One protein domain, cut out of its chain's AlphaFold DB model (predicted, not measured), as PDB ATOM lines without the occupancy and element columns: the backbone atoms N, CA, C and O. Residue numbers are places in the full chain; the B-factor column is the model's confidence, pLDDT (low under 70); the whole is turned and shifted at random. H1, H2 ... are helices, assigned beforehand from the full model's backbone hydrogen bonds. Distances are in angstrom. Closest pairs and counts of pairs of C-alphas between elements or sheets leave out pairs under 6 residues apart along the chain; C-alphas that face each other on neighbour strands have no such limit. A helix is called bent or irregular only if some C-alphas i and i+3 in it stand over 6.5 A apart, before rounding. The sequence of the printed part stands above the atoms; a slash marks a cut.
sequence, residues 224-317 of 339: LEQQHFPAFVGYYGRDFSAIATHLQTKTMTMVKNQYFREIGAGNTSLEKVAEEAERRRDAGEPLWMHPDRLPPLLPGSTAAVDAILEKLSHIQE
ATOM      1  N   LEU A 224     153.042 182.001 113.999       74.31
ATOM      2  CA  LEU A 224     153.132 181.261 115.256       74.31
ATOM      3  C   LEU A 224     154.574 180.840 115.583       74.31
ATOM      4  O   LEU A 224     155.018 180.998 116.714       74.31
ATOM      5  N   GLU A 225     155.322 180.328 114.599       83.12
ATOM      6  CA  GLU A 225     156.733 179.959 114.789       83.12
ATOM      7  C   GLU A 225     157.600 181.184 115.109       83.12
ATOM      8  O   GLU A 225     158.487 181.075 115.950       83.12
ATOM      9  N   GLN A 226     157.335 182.339 114.483       84.25
ATOM     10  CA  GLN A 226     158.031 183.598 114.778       84.25
ATOM     11  C   GLN A 226     157.706 184.096 116.191       84.25
ATOM     12  O   GLN A 226     158.604 184.400 116.965       84.25
ATOM     13  N   GLN A 227     156.426 184.109 116.570       78.69
ATOM     14  CA  GLN A 227     155.990 184.563 117.893       78.69
ATOM     15  C   GLN A 227     156.485 183.660 119.031       78.69
ATOM     16  O   GLN A 227     156.750 184.136 120.132       78.69
ATOM     17  N   HIS A 228     156.621 182.355 118.786       81.56
ATOM     18  CA  HIS A 228     157.144 181.402 119.767       81.56
ATOM     19  C   HIS A 228     158.672 181.295 119.760       81.56
ATOM     20  O   HIS A 228     159.238 180.668 120.657       81.56
ATOM     21  N   PHE A 229     159.355 181.908 118.792       88.12
ATOM     22  CA  PHE A 229     160.807 181.832 118.671       88.12
ATOM     23  C   PHE A 229     161.557 182.235 119.955       88.12
ATOM     24  O   PHE A 229     162.388 181.442 120.415       88.12
ATOM     25  N   PRO A 230     161.204 183.343 120.640       86.38
ATOM     26  CA  PRO A 230     161.842 183.714 121.904       86.38
ATOM     27  C   PRO A 230     161.683 182.666 123.011       86.38
ATOM     28  O   PRO A 230     162.603 182.424 123.791       86.38
ATOM     29  N   ALA A 231     160.535 181.985 123.054       83.25
ATOM     30  CA  ALA A 231     160.270 180.920 124.016       83.25
ATOM     31  C   ALA A 231     161.116 179.662 123.747       83.25
ATOM     32  O   ALA A 231     161.544 178.995 124.694       83.25
ATOM     33  N   PHE A 232     161.393 179.344 122.475       87.25
ATOM     34  CA  PHE A 232     162.318 178.266 122.115       87.25
ATOM     35  C   PHE A 232     163.753 178.604 122.522       87.25
ATOM     36  O   PHE A 232     164.433 177.757 123.100       87.25
ATOM     37  N   VAL A 233     164.190 179.844 122.295       89.81
ATOM     38  CA  VAL A 233     165.513 180.327 122.718       89.81
ATOM     39  C   VAL A 233     165.649 180.310 124.244       89.81
ATOM     40  O   VAL A 233     166.665 179.855 124.756       89.81
ATOM     41  N   GLY A 234     164.612 180.690 124.994       84.81
ATOM     42  CA  GLY A 234     164.617 180.593 126.462       84.81
ATOM     43  C   GLY A 234     164.659 179.164 127.016       84.81
ATOM     44  O   GLY A 234     164.991 178.969 128.184       84.81
ATOM     45  N   TYR A 235     164.345 178.153 126.198       84.12
ATOM     46  CA  TYR A 235     164.418 176.740 126.587       84.12
ATOM     47  C   TYR A 235     165.712 176.063 126.167       84.12
ATOM     48  O   TYR A 235     166.358 175.400 126.975       84.12
ATOM     49  N   TYR A 236     166.070 176.211 124.897       87.31
ATOM     50  CA  TYR A 236     167.200 175.517 124.294       87.31
ATOM     51  C   TYR A 236     168.488 176.361 124.305       87.31
ATOM     52  O   TYR A 236     169.574 175.828 124.066       87.31
ATOM     53  N   GLY A 237     168.403 177.662 124.593       88.50
ATOM     54  CA  GLY A 237     169.513 178.602 124.440       88.50
ATOM     55  C   GLY A 237     169.897 178.768 122.970       88.50
ATOM     56  O   GLY A 237     169.036 178.754 122.087       88.50
ATOM     57  N   ARG A 238     171.203 178.849 122.687       91.62
ATOM     58  CA  ARG A 238     171.760 178.852 121.320       91.62
ATOM     59  C   ARG A 238     171.974 177.441 120.759       91.62
ATOM     60  O   ARG A 238     172.707 177.260 119.788       91.62
ATOM     61  N   ASP A 239     171.326 176.421 121.330       91.81
ATOM     62  CA  ASP A 239     171.287 175.083 120.730       91.81
ATOM     63  C   ASP A 239     170.302 175.058 119.551       91.81
ATOM     64  O   ASP A 239     169.166 174.577 119.626       91.81
ATOM     65  N   PHE A 240     170.759 175.604 118.424       92.94
ATOM     66  CA  PHE A 240     169.965 175.700 117.201       92.94
ATOM     67  C   PHE A 240     169.580 174.326 116.634       92.94
ATOM     68  O   PHE A 240     168.583 174.209 115.921       92.94
ATOM     69  N   SER A 241     170.345 173.279 116.957       89.69
ATOM     70  CA  SER A 241     170.054 171.908 116.536       89.69
ATOM     71  C   SER A 241     168.864 171.329 117.301       89.69
ATOM     72  O   SER A 241     167.982 170.709 116.699       89.69
ATOM     73  N   ALA A 242     168.792 171.561 118.613       88.25
ATOM     74  CA  ALA A 242     167.654 171.141 119.426       88.25
ATOM     75  C   ALA A 242     166.361 171.864 119.016       88.25
ATOM     76  O   ALA A 242     165.324 171.217 118.848       88.25
ATOM     77  N   ILE A 243     166.432 173.171 118.741       89.38
ATOM     78  CA  ILE A 243     165.285 173.950 118.243       89.38
ATOM     79  C   ILE A 243     164.823 173.431 116.875       89.38
ATOM     80  O   ILE A 243     163.632 173.214 116.666       89.38
ATOM     81  N   ALA A 244     165.745 173.171 115.945       87.44
ATOM     82  CA  ALA A 244     165.413 172.609 114.633       87.44
ATOM     83  C   ALA A 244     164.763 171.219 114.738       87.44
ATOM     84  O   ALA A 244     163.785 170.929 114.049       87.44
ATOM     85  N   THR A 245     165.267 170.378 115.647       86.19
ATOM     86  CA  THR A 245     164.692 169.056 115.940       86.19
ATOM     87  C   THR A 245     163.268 169.177 116.481       86.19
ATOM     88  O   THR A 245     162.409 168.367 116.135       86.19
ATOM     89  N   HIS A 246     163.007 170.200 117.295       85.62
ATOM     90  CA  HIS A 246     161.687 170.477 117.842       85.62
ATOM     91  C   HIS A 246     160.711 170.994 116.777       85.62
ATOM     92  O   HIS A 246     159.591 170.504 116.676       85.62
ATOM     93  N   LEU A 247     161.148 171.945 115.946       86.00
ATOM     94  CA  LEU A 247     160.321 172.526 114.890       86.00
ATOM     95  C   LEU A 247     160.041 171.539 113.755       86.00
ATOM     96  O   LEU A 247     158.987 171.620 113.134       86.00
ATOM     97  N   GLN A 248     160.974 170.623 113.464       81.38
ATOM     98  CA  GLN A 248     160.927 169.604 112.396       81.38
ATOM     99  C   GLN A 248     160.823 170.146 110.958       81.38
ATOM    100  O   GLN A 248     161.137 169.438 110.002       81.38
ATOM    101  N   THR A 249     160.408 171.398 110.795       82.06
ATOM    102  CA  THR A 249     160.203 172.101 109.527       82.06
ATOM    103  C   THR A 249     161.357 173.052 109.204       82.06
ATOM    104  O   THR A 249     161.455 173.527 108.075       82.06
ATOM    105  N   LYS A 250     162.251 173.317 110.165       84.50
ATOM    106  CA  LYS A 250     163.382 174.249 110.052       84.50
ATOM    107  C   LYS A 250     164.705 173.512 110.229       84.50
ATOM    108  O   LYS A 250     164.796 172.593 111.038       84.50
ATOM    109  N   THR A 251     165.745 173.923 109.503       89.12
ATOM    110  CA  THR A 251     167.118 173.440 109.751       89.12
ATOM    111  C   THR A 251     167.793 174.247 110.854       89.12
ATOM    112  O   THR A 251     167.386 175.370 111.148       89.12
ATOM    113  N   MET A 252     168.880 173.723 111.429       90.12
ATOM    114  CA  MET A 252     169.661 174.468 112.425       90.12
ATOM    115  C   MET A 252     170.174 175.812 111.885       90.12
ATOM    116  O   MET A 252     170.162 176.805 112.604       90.12
ATOM    117  N   THR A 253     170.544 175.877 110.602       87.12
ATOM    118  CA  THR A 253     170.978 177.117 109.943       87.12
ATOM    119  C   THR A 253     169.837 178.120 109.842       87.12
ATOM    120  O   THR A 253     170.021 179.299 110.116       87.12
ATOM    121  N   MET A 254     168.628 177.663 109.511       86.69
ATOM    122  CA  MET A 254     167.459 178.536 109.466       86.69
ATOM    123  C   MET A 254     167.123 179.145 110.827       86.69
ATOM    124  O   MET A 254     166.783 180.322 110.902       86.69
ATOM    125  N   VAL A 255     167.215 178.340 111.887       91.69
ATOM    126  CA  VAL A 255     167.017 178.784 113.272       91.69
ATOM    127  C   VAL A 255     168.112 179.777 113.671       91.69
ATOM    128  O   VAL A 255     167.807 180.830 114.221       91.69
ATOM    129  N   LYS A 256     169.376 179.483 113.344       89.75
ATOM    130  CA  LYS A 256     170.520 180.370 113.590       89.75
ATOM    131  C   LYS A 256     170.332 181.729 112.908       89.75
ATOM    132  O   LYS A 256     170.500 182.765 113.542       89.75
ATOM    133  N   ASN A 257     169.926 181.732 111.641       90.81
ATOM    134  CA  ASN A 257     169.681 182.963 110.889       90.81
ATOM    135  C   ASN A 257     168.512 183.756 111.483       90.81
ATOM    136  O   ASN A 257     168.586 184.977 111.574       90.81
ATOM    137  N   GLN A 258     167.452 183.070 111.920       90.19
ATOM    138  CA  GLN A 258     166.333 183.718 112.600       90.19
ATOM    139  C   GLN A 258     166.772 184.392 113.905       90.19
ATOM    140  O   GLN A 258     166.416 185.542 114.142       90.19
ATOM    141  N   TYR A 259     167.608 183.719 114.694       91.25
ATOM    142  CA  TYR A 259     168.177 184.275 115.917       91.25
ATOM    143  C   TYR A 259     168.976 185.554 115.657       91.25
ATOM    144  O   TYR A 259     168.689 186.587 116.257       91.25
ATOM    145  N   PHE A 260     169.930 185.526 114.721       89.31
ATOM    146  CA  PHE A 260     170.741 186.709 114.423       89.31
ATOM    147  C   PHE A 260     169.931 187.870 113.845       89.31
ATOM    148  O   PHE A 260     170.253 189.020 114.131       89.31
ATOM    149  N   ARG A 261     168.849 187.595 113.102       86.38
ATOM    150  CA  ARG A 261     167.923 188.643 112.649       86.38
ATOM    151  C   ARG A 261     167.242 189.360 113.812       86.38
ATOM    152  O   ARG A 261     167.164 190.583 113.797       86.38
ATOM    153  N   GLU A 262     166.782 188.630 114.825       84.00
ATOM    154  CA  GLU A 262     166.141 189.244 115.996       84.00
ATOM    155  C   GLU A 262     167.133 190.034 116.858       84.00
ATOM    156  O   GLU A 262     166.796 191.114 117.343       84.00
ATOM    157  N   ILE A 263     168.376 189.561 116.985       86.38
ATOM    158  CA  ILE A 263     169.445 190.320 117.651       86.38
ATOM    159  C   ILE A 263     169.788 191.597 116.871       86.38
ATOM    160  O   ILE A 263     169.847 192.674 117.464       86.38
ATOM    161  N   GLY A 264     169.948 191.501 115.546       78.19
ATOM    162  CA  GLY A 264     170.236 192.643 114.672       78.19
ATOM    163  C   GLY A 264     169.122 193.695 114.656       78.19
ATOM    164  O   GLY A 264     169.401 194.882 114.533       78.19
ATOM    165  N   ALA A 265     167.871 193.285 114.884       78.31
ATOM    166  CA  ALA A 265     166.732 194.188 115.061       78.31
ATOM    167  C   ALA A 265     166.727 194.932 116.417       78.31
ATOM    168  O   ALA A 265     165.792 195.679 116.707       78.31
ATOM    169  N   GLY A 266     167.749 194.738 117.261       77.44
ATOM    170  CA  GLY A 266     167.896 195.407 118.555       77.44
ATOM    171  C   GLY A 266     167.326 194.632 119.745       77.44
ATOM    172  O   GLY A 266     167.272 195.172 120.853       77.44
ATOM    173  N   ASN A 267     166.928 193.363 119.574       73.50
ATOM    174  CA  ASN A 267     166.383 192.547 120.660       73.50
ATOM    175  C   ASN A 267     167.485 191.958 121.563       73.50
ATOM    176  O   ASN A 267     167.654 190.745 121.680       73.50
ATOM    177  N   THR A 268     168.219 192.827 122.261       77.38
ATOM    178  CA  THR A 268     169.265 192.432 123.230       77.38
ATOM    179  C   THR A 268     168.728 191.609 124.408       77.38
ATOM    180  O   THR A 268     169.488 190.956 125.125       77.38
ATOM    181  N   SER A 269     167.407 191.611 124.625       79.44
ATOM    182  CA  SER A 269     166.764 190.788 125.651       79.44
ATOM    183  C   SER A 269     166.840 189.293 125.310       79.44
ATOM    184  O   SER A 269     167.042 188.473 126.203       79.44
ATOM    185  N   LEU A 270     166.791 188.947 124.018       81.94
ATOM    186  CA  LEU A 270     166.853 187.571 123.530       81.94
ATOM    187  C   LEU A 270     168.238 186.940 123.735       81.94
ATOM    188  O   LEU A 270     168.337 185.750 124.029       81.94
ATOM    189  N   GLU A 271     169.307 187.736 123.632       86.88
ATOM    190  CA  GLU A 271     170.675 187.288 123.917       86.88
ATOM    191  C   GLU A 271     170.831 186.879 125.385       86.88
ATOM    192  O   GLU A 271     171.249 185.759 125.674       86.88
ATOM    193  N   LYS A 272     170.372 187.730 126.311       83.88
ATOM    194  CA  LYS A 272     170.389 187.443 127.756       83.88
ATOM    195  C   LYS A 272     169.551 186.216 128.115       83.88
ATOM    196  O   LYS A 272     169.944 185.421 128.964       83.88
ATOM    197  N   VAL A 273     168.399 186.057 127.464       82.81
ATOM    198  CA  VAL A 273     167.528 184.884 127.632       82.81
ATOM    199  C   VAL A 273     168.233 183.608 127.168       82.81
ATOM    200  O   VAL A 273     168.151 182.583 127.847       82.81
ATOM    201  N   ALA A 274     168.958 183.668 126.050       87.44
ATOM    202  CA  ALA A 274     169.711 182.530 125.545       87.44
ATOM    203  C   ALA A 274     170.856 182.135 126.494       87.44
ATOM    204  O   ALA A 274     171.018 180.955 126.792       87.44
ATOM    205  N   GLU A 275     171.611 183.108 127.010       85.81
ATOM    206  CA  GLU A 275     172.695 182.875 127.976       85.81
ATOM    207  C   GLU A 275     172.198 182.250 129.283       85.81
ATOM    208  O   GLU A 275     172.793 181.296 129.787       85.81
ATOM    209  N   GLU A 276     171.080 182.740 129.820       81.00
ATOM    210  CA  GLU A 276     170.491 182.193 131.043       81.00
ATOM    211  C   GLU A 276     169.981 180.756 130.842       81.00
ATOM    212  O   GLU A 276     170.152 179.907 131.721       81.00
ATOM    213  N   ALA A 277     169.402 180.448 129.677       83.56
ATOM    214  CA  ALA A 277     168.983 179.087 129.343       83.56
ATOM    215  C   ALA A 277     170.175 178.109 129.333       83.56
ATOM    216  O   ALA A 277     170.079 176.988 129.840       83.56
ATOM    217  N   GLU A 278     171.322 178.545 128.810       86.81
ATOM    218  CA  GLU A 278     172.557 177.758 128.792       86.81
ATOM    219  C   GLU A 278     173.146 177.589 130.191       86.81
ATOM    220  O   GLU A 278     173.476 176.468 130.576       86.81
ATOM    221  N   ARG A 279     173.176 178.662 130.991       86.75
ATOM    222  CA  ARG A 279     173.618 178.610 132.391       86.75
ATOM    223  C   ARG A 279     172.825 177.574 133.186       86.75
ATOM    224  O   ARG A 279     173.415 176.785 133.922       86.75
ATOM    225  N   ARG A 280     171.495 177.549 133.033       80.75
ATOM    226  CA  ARG A 280     170.627 176.569 133.709       80.75
ATOM    227  C   ARG A 280     170.926 175.143 133.280       80.75
ATOM    228  O   ARG A 280     170.986 174.254 134.127       80.75
ATOM    229  N   ARG A 281     171.144 174.925 131.982       82.31
ATOM    230  CA  ARG A 281     171.509 173.613 131.442       82.31
ATOM    231  C   ARG A 281     172.839 173.124 132.016       82.31
ATOM    232  O   ARG A 281     172.907 171.982 132.465       82.31
ATOM    233  N   ASP A 282     173.849 173.984 132.057       82.44
ATOM    234  CA  ASP A 282     175.184 173.642 132.559       82.44
ATOM    235  C   ASP A 282     175.192 173.436 134.083       82.44
ATOM    236  O   ASP A 282     175.905 172.576 134.600       82.44
ATOM    237  N   ALA A 283     174.347 174.176 134.807       82.69
ATOM    238  CA  ALA A 283     174.130 174.011 136.243       82.69
ATOM    239  C   ALA A 283     173.258 172.788 136.600       82.69
ATOM    240  O   ALA A 283     173.156 172.432 137.775       82.69
ATOM    241  N   GLY A 284     172.614 172.147 135.615       76.56
ATOM    242  CA  GLY A 284     171.637 171.077 135.849       76.56
ATOM    243  C   GLY A 284     170.369 171.556 136.567       76.56
ATOM    244  O   GLY A 284     169.667 170.759 137.191       76.56
ATOM    245  N   GLU A 285     170.085 172.856 136.506       73.94
ATOM    246  CA  GLU A 285     168.875 173.463 137.047       73.94
ATOM    247  C   GLU A 285     167.663 173.127 136.161       73.94
ATOM    248  O   GLU A 285     167.810 172.868 134.961       73.94
ATOM    249  N   PRO A 286     166.438 173.116 136.718       63.69
ATOM    250  CA  PRO A 286     165.240 172.884 135.925       63.69
ATOM    251  C   PRO A 286     165.143 173.904 134.782       63.69
ATOM    252  O   PRO A 286     165.067 175.118 134.997       63.69
ATOM    253  N   LEU A 287     165.140 173.372 133.557       63.91
ATOM    254  CA  LEU A 287     164.943 174.143 132.333       63.91
ATOM    255  C   LEU A 287     163.593 174.869 132.385       63.91
ATOM    256  O   LEU A 287     162.659 174.433 133.067       63.91
ATOM    257  N   TRP A 288     163.503 175.990 131.672       63.03
ATOM    258  CA  TRP A 288     162.288 176.802 131.626       63.03
ATOM    259  C   TRP A 288     161.097 176.011 131.033       63.03
ATOM    260  O   TRP A 288     161.235 174.865 130.608       63.03
ATOM    261  N   MET A 289     159.888 176.573 131.071       58.41
ATOM    262  CA  MET A 289     158.662 175.908 130.616       58.41
ATOM    263  C   MET A 289     158.830 175.240 129.238       58.41
ATOM    264  O   MET A 289     159.224 175.880 128.269       58.41
ATOM    265  N   HIS A 290     158.508 173.943 129.152       63.75
ATOM    266  CA  HIS A 290     158.655 173.183 127.909       63.75
ATOM    267  C   HIS A 290     157.796 173.800 126.783       63.75
ATOM    268  O   HIS A 290     156.596 173.998 127.010       63.75
ATOM    269  N   PRO A 291     158.351 174.039 125.578       62.91
ATOM    270  CA  PRO A 291     157.651 174.737 124.495       62.91
ATOM    271  C   PRO A 291     156.342 174.081 124.025       62.91
ATOM    272  O   PRO A 291     155.422 174.781 123.620       62.91
ATOM    273  N   ASP A 292     156.188 172.763 124.187       58.31
ATOM    274  CA  ASP A 292     154.917 172.044 123.931       58.31
ATOM    275  C   ASP A 292     153.727 172.511 124.791       58.31
ATOM    276  O   ASP A 292     152.592 172.092 124.567       58.31
ATOM    277  N   ARG A 293     153.968 173.332 125.821       57.41
ATOM    278  CA  ARG A 293     152.918 173.918 126.666       57.41
ATOM    279  C   ARG A 293     152.512 175.327 126.226       57.41
ATOM    280  O   ARG A 293     151.681 175.932 126.902       57.41
ATOM    281  N   LEU A 294     153.081 175.849 125.135       56.97
ATOM    282  CA  LEU A 294     152.710 177.151 124.584       56.97
ATOM    283  C   LEU A 294     151.300 177.064 123.970       56.97
ATOM    284  O   LEU A 294     151.070 176.231 123.088       56.97
ATOM    285  N   PRO A 295     150.331 177.871 124.440       51.50
ATOM    286  CA  PRO A 295     148.995 177.874 123.864       51.50
ATOM    287  C   PRO A 295     149.025 178.396 122.415       51.50
ATOM    288  O   PRO A 295     149.883 179.213 122.079       51.50
ATOM    289  N   PRO A 296     148.081 177.983 121.548       48.78
ATOM    290  CA  PRO A 296     147.904 178.602 120.239       48.78
ATOM    291  C   PRO A 296     147.556 180.082 120.422       48.78
ATOM    292  O   PRO A 296     146.567 180.411 121.082       48.78
ATOM    293  N   LEU A 297     148.363 180.971 119.849       48.41
ATOM    294  CA  LEU A 297     148.087 182.402 119.860       48.41
ATOM    295  C   LEU A 297     146.898 182.671 118.931       48.41
ATOM    296  O   LEU A 297     146.935 182.345 117.743       48.41
ATOM    297  N   LEU A 298     145.810 183.209 119.487       42.09
ATOM    298  CA  LEU A 298     144.651 183.627 118.702       42.09
ATOM    299  C   LEU A 298     145.062 184.784 117.767       42.09
ATOM    300  O   LEU A 298     145.826 185.658 118.187       42.09
ATOM    301  N   PRO A 299     144.568 184.823 116.516       38.47
ATOM    302  CA  PRO A 299     144.939 185.866 115.566       38.47
ATOM    303  C   PRO A 299     144.522 187.246 116.095       38.47
ATOM    304  O   PRO A 299     143.358 187.466 116.419       38.47
ATOM    305  N   GLY A 300     145.489 188.162 116.188       44.81
ATOM    306  CA  GLY A 300     145.277 189.558 116.589       44.81
ATOM    307  C   GLY A 300     145.602 189.898 118.046       44.81
ATOM    308  O   GLY A 300     145.458 191.054 118.424       44.81
ATOM    309  N   SER A 301     146.066 188.949 118.865       44.38
ATOM    310  CA  SER A 301     146.422 189.232 120.260       44.38
ATOM    311  C   SER A 301     147.910 189.011 120.512       44.38
ATOM    312  O   SER A 301     148.365 187.877 120.655       44.38
ATOM    313  N   THR A 302     148.672 190.106 120.613       49.28
ATOM    314  CA  THR A 302     149.997 190.072 121.248       49.28
ATOM    315  C   THR A 302     149.870 189.768 122.735       49.28
ATOM    316  O   THR A 302     150.817 189.257 123.298       49.28
ATOM    317  N   ALA A 303     148.694 189.929 123.359       46.12
ATOM    318  CA  ALA A 303     148.507 189.818 124.805       46.12
ATOM    319  C   ALA A 303     148.924 188.467 125.408       46.12
ATOM    320  O   ALA A 303     149.273 188.413 126.577       46.12
ATOM    321  N   ALA A 304     148.903 187.367 124.651       47.47
ATOM    322  CA  ALA A 304     149.416 186.085 125.140       47.47
ATOM    323  C   ALA A 304     150.952 185.999 125.057       47.47
ATOM    324  O   ALA A 304     151.567 185.427 125.953       47.47
ATOM    325  N   VAL A 305     151.568 186.608 124.038       51.50
ATOM    326  CA  VAL A 305     153.028 186.778 123.939       51.50
ATOM    327  C   VAL A 305     153.498 187.809 124.955       51.50
ATOM    328  O   VAL A 305     154.432 187.524 125.681       51.50
ATOM    329  N   ASP A 306     152.802 188.933 125.088       55.94
ATOM    330  CA  ASP A 306     153.036 189.967 126.086       55.94
ATOM    331  C   ASP A 306     152.827 189.405 127.486       55.94
ATOM    332  O   ASP A 306     153.679 189.633 128.313       55.94
ATOM    333  N   ALA A 307     151.817 188.570 127.758       56.22
ATOM    334  CA  ALA A 307     151.673 187.897 129.054       56.22
ATOM    335  C   ALA A 307     152.768 186.847 129.308       56.22
ATOM    336  O   ALA A 307     153.091 186.555 130.458       56.22
ATOM    337  N   ILE A 308     153.336 186.241 128.259       52.59
ATOM    338  CA  ILE A 308     154.496 185.346 128.377       52.59
ATOM    339  C   ILE A 308     155.766 186.168 128.628       52.59
ATOM    340  O   ILE A 308     156.510 185.835 129.542       52.59
ATOM    341  N   LEU A 309     155.986 187.252 127.884       57.09
ATOM    342  CA  LEU A 309     157.087 188.205 128.039       57.09
ATOM    343  C   LEU A 309     156.988 188.977 129.364       57.09
ATOM    344  O   LEU A 309     158.009 189.259 129.974       57.09
ATOM    345  N   GLU A 310     155.781 189.243 129.853       61.81
ATOM    346  CA  GLU A 310     155.462 189.886 131.128       61.81
ATOM    347  C   GLU A 310     155.648 188.903 132.283       61.81
ATOM    348  O   GLU A 310     156.196 189.259 133.319       61.81
ATOM    349  N   LYS A 311     155.277 187.628 132.116       57.41
ATOM    350  CA  LYS A 311     155.667 186.579 133.071       57.41
ATOM    351  C   LYS A 311     157.178 186.357 133.078       57.41
ATOM    352  O   LYS A 311     157.733 186.081 134.133       57.41
ATOM    353  N   LEU A 312     157.845 186.502 131.933       50.19
ATOM    354  CA  LEU A 312     159.306 186.500 131.832       50.19
ATOM    355  C   LEU A 312     159.928 187.765 132.458       50.19
ATOM    356  O   LEU A 312     160.999 187.663 133.053       50.19
ATOM    357  N   SER A 313     159.259 188.923 132.403       50.69
ATOM    358  CA  SER A 313     159.735 190.184 132.991       50.69
ATOM    359  C   SER A 313     159.487 190.283 134.500       50.69
ATOM    360  O   SER A 313     160.364 190.753 135.216       50.69
ATOM    361  N   HIS A 314     158.382 189.751 135.031       50.38
ATOM    362  CA  HIS A 314     158.167 189.619 136.482       50.38
ATOM    363  C   HIS A 314     159.227 188.706 137.122       50.38
ATOM    364  O   HIS A 314     159.669 188.938 138.242       50.38
ATOM    365  N   ILE A 315     159.726 187.717 136.374       44.25
ATOM    366  CA  ILE A 315     160.873 186.902 136.792       44.25
ATOM    367  C   ILE A 315     162.192 187.712 136.749       44.25
ATOM    368  O   ILE A 315     163.083 187.428 137.545       44.25
ATOM    369  N   GLN A 316     162.337 188.754 135.908       45.00
ATOM    370  CA  GLN A 316     163.491 189.677 135.981       45.00
ATOM    371  C   GLN A 316     163.520 190.488 137.288       45.00
ATOM    372  O   GLN A 316     164.609 190.853 137.735       45.00
ATOM    373  N   GLU A 317     162.369 190.772 137.908       46.34
ATOM    374  CA  GLU A 317     162.309 191.463 139.206       46.34
ATOM    375  C   GLU A 317     162.705 190.546 140.375       46.34
ATOM    376  O   GLU A 317     163.440 190.983 141.266       46.34
TER     377      GLU A 317
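This is residues 224 to 317 of the 339 residues of the protein "PHD domain-containing protein" of Endocarpon pusillum (strain Z07020 / HMAS-L-300199) (UniProt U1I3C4). A helix, H1, runs through the middle; H2, H3 and H4 follow it in an arc round one side, with H3 and H4 making an open V, and H5 is on another side of H1, running roughly along it. The long link of residues 284 to 302 leads from H4 to H5. The printed part has 94 residues, with five named helices in the order H1, H2, H3, H4, H5 and no named strand. Its class is all helix, with 65 residues in the helices, and the helix packing is mostly crossed. The whole is compact, with a radius of gyration of the C-alphas of 12.9 A, and rounded, with spans of 33 by 32 by 27 A.

H1, residues 224 to 236, begins with C-alpha 224 at (153.132, 181.261, 115.256) and is 17.7 A long. It is irregular: C-alphas 227 and 230 are 7.1 A apart. H2, residues 240 to 247, is 10.4 A long. H3, residues 252 to 264, is 18.3 A long. H4, residues 268 to 283, is the longest helix by residues; it begins with C-alpha 268 at (169.265, 192.432, 123.230) and is 23.1 A long. H5, residues 303 to 317, is 20.0 A long and ends with C-alpha 317 at (162.309, 191.463, 139.206).

H1 touches H2 with residues 232 to 236 alone, at a steep tilt of 48 degrees, opposite ways; the closest C-alphas, of Phe 232 and Ile 243, are 6.5 A apart. H1 touches H4 at a steep tilt of 40 degrees, the same way, with the C-alphas of Gly 234 and Val 273 closest at 5.3 A. H1 and H3 are near each other. H2 touches residues 252 to 256 alone of H3, about perpendicular at 73 degrees; the closest C-alphas, of Ser 241 and Met 252, are 4.9 A apart. H3 and H4 only just touch, with 3 pairs of C-alphas within 8 A, and only at the corner; Ile 263 and Leu 270 have the closest C-alphas, 7.0 A apart. H1 and H5 are close but not clearly touching, at a shallow tilt of 24 degrees, the same way, with the C-alphas of Gln 227 and Val 305 closest at 7.1 A. H5 is apart from H2, H3 and H4. Every O i to N i+4 pair is within hydrogen-bond range in H2, H3 and H5; in H1 it is 7 of 9 and in H4 11 of 12.

The two C-alphas farthest apart, those of Ala 283 and Gly 300, are 38.2 A apart. The printed part has no cut. The links H1 to H2, H2 to H3 and H3 to H4 are tight, and H4 to H5 is a long link of 19 residues. The mean pLDDT of the printed part is 73.9, and residues 286 to 317 are under 70.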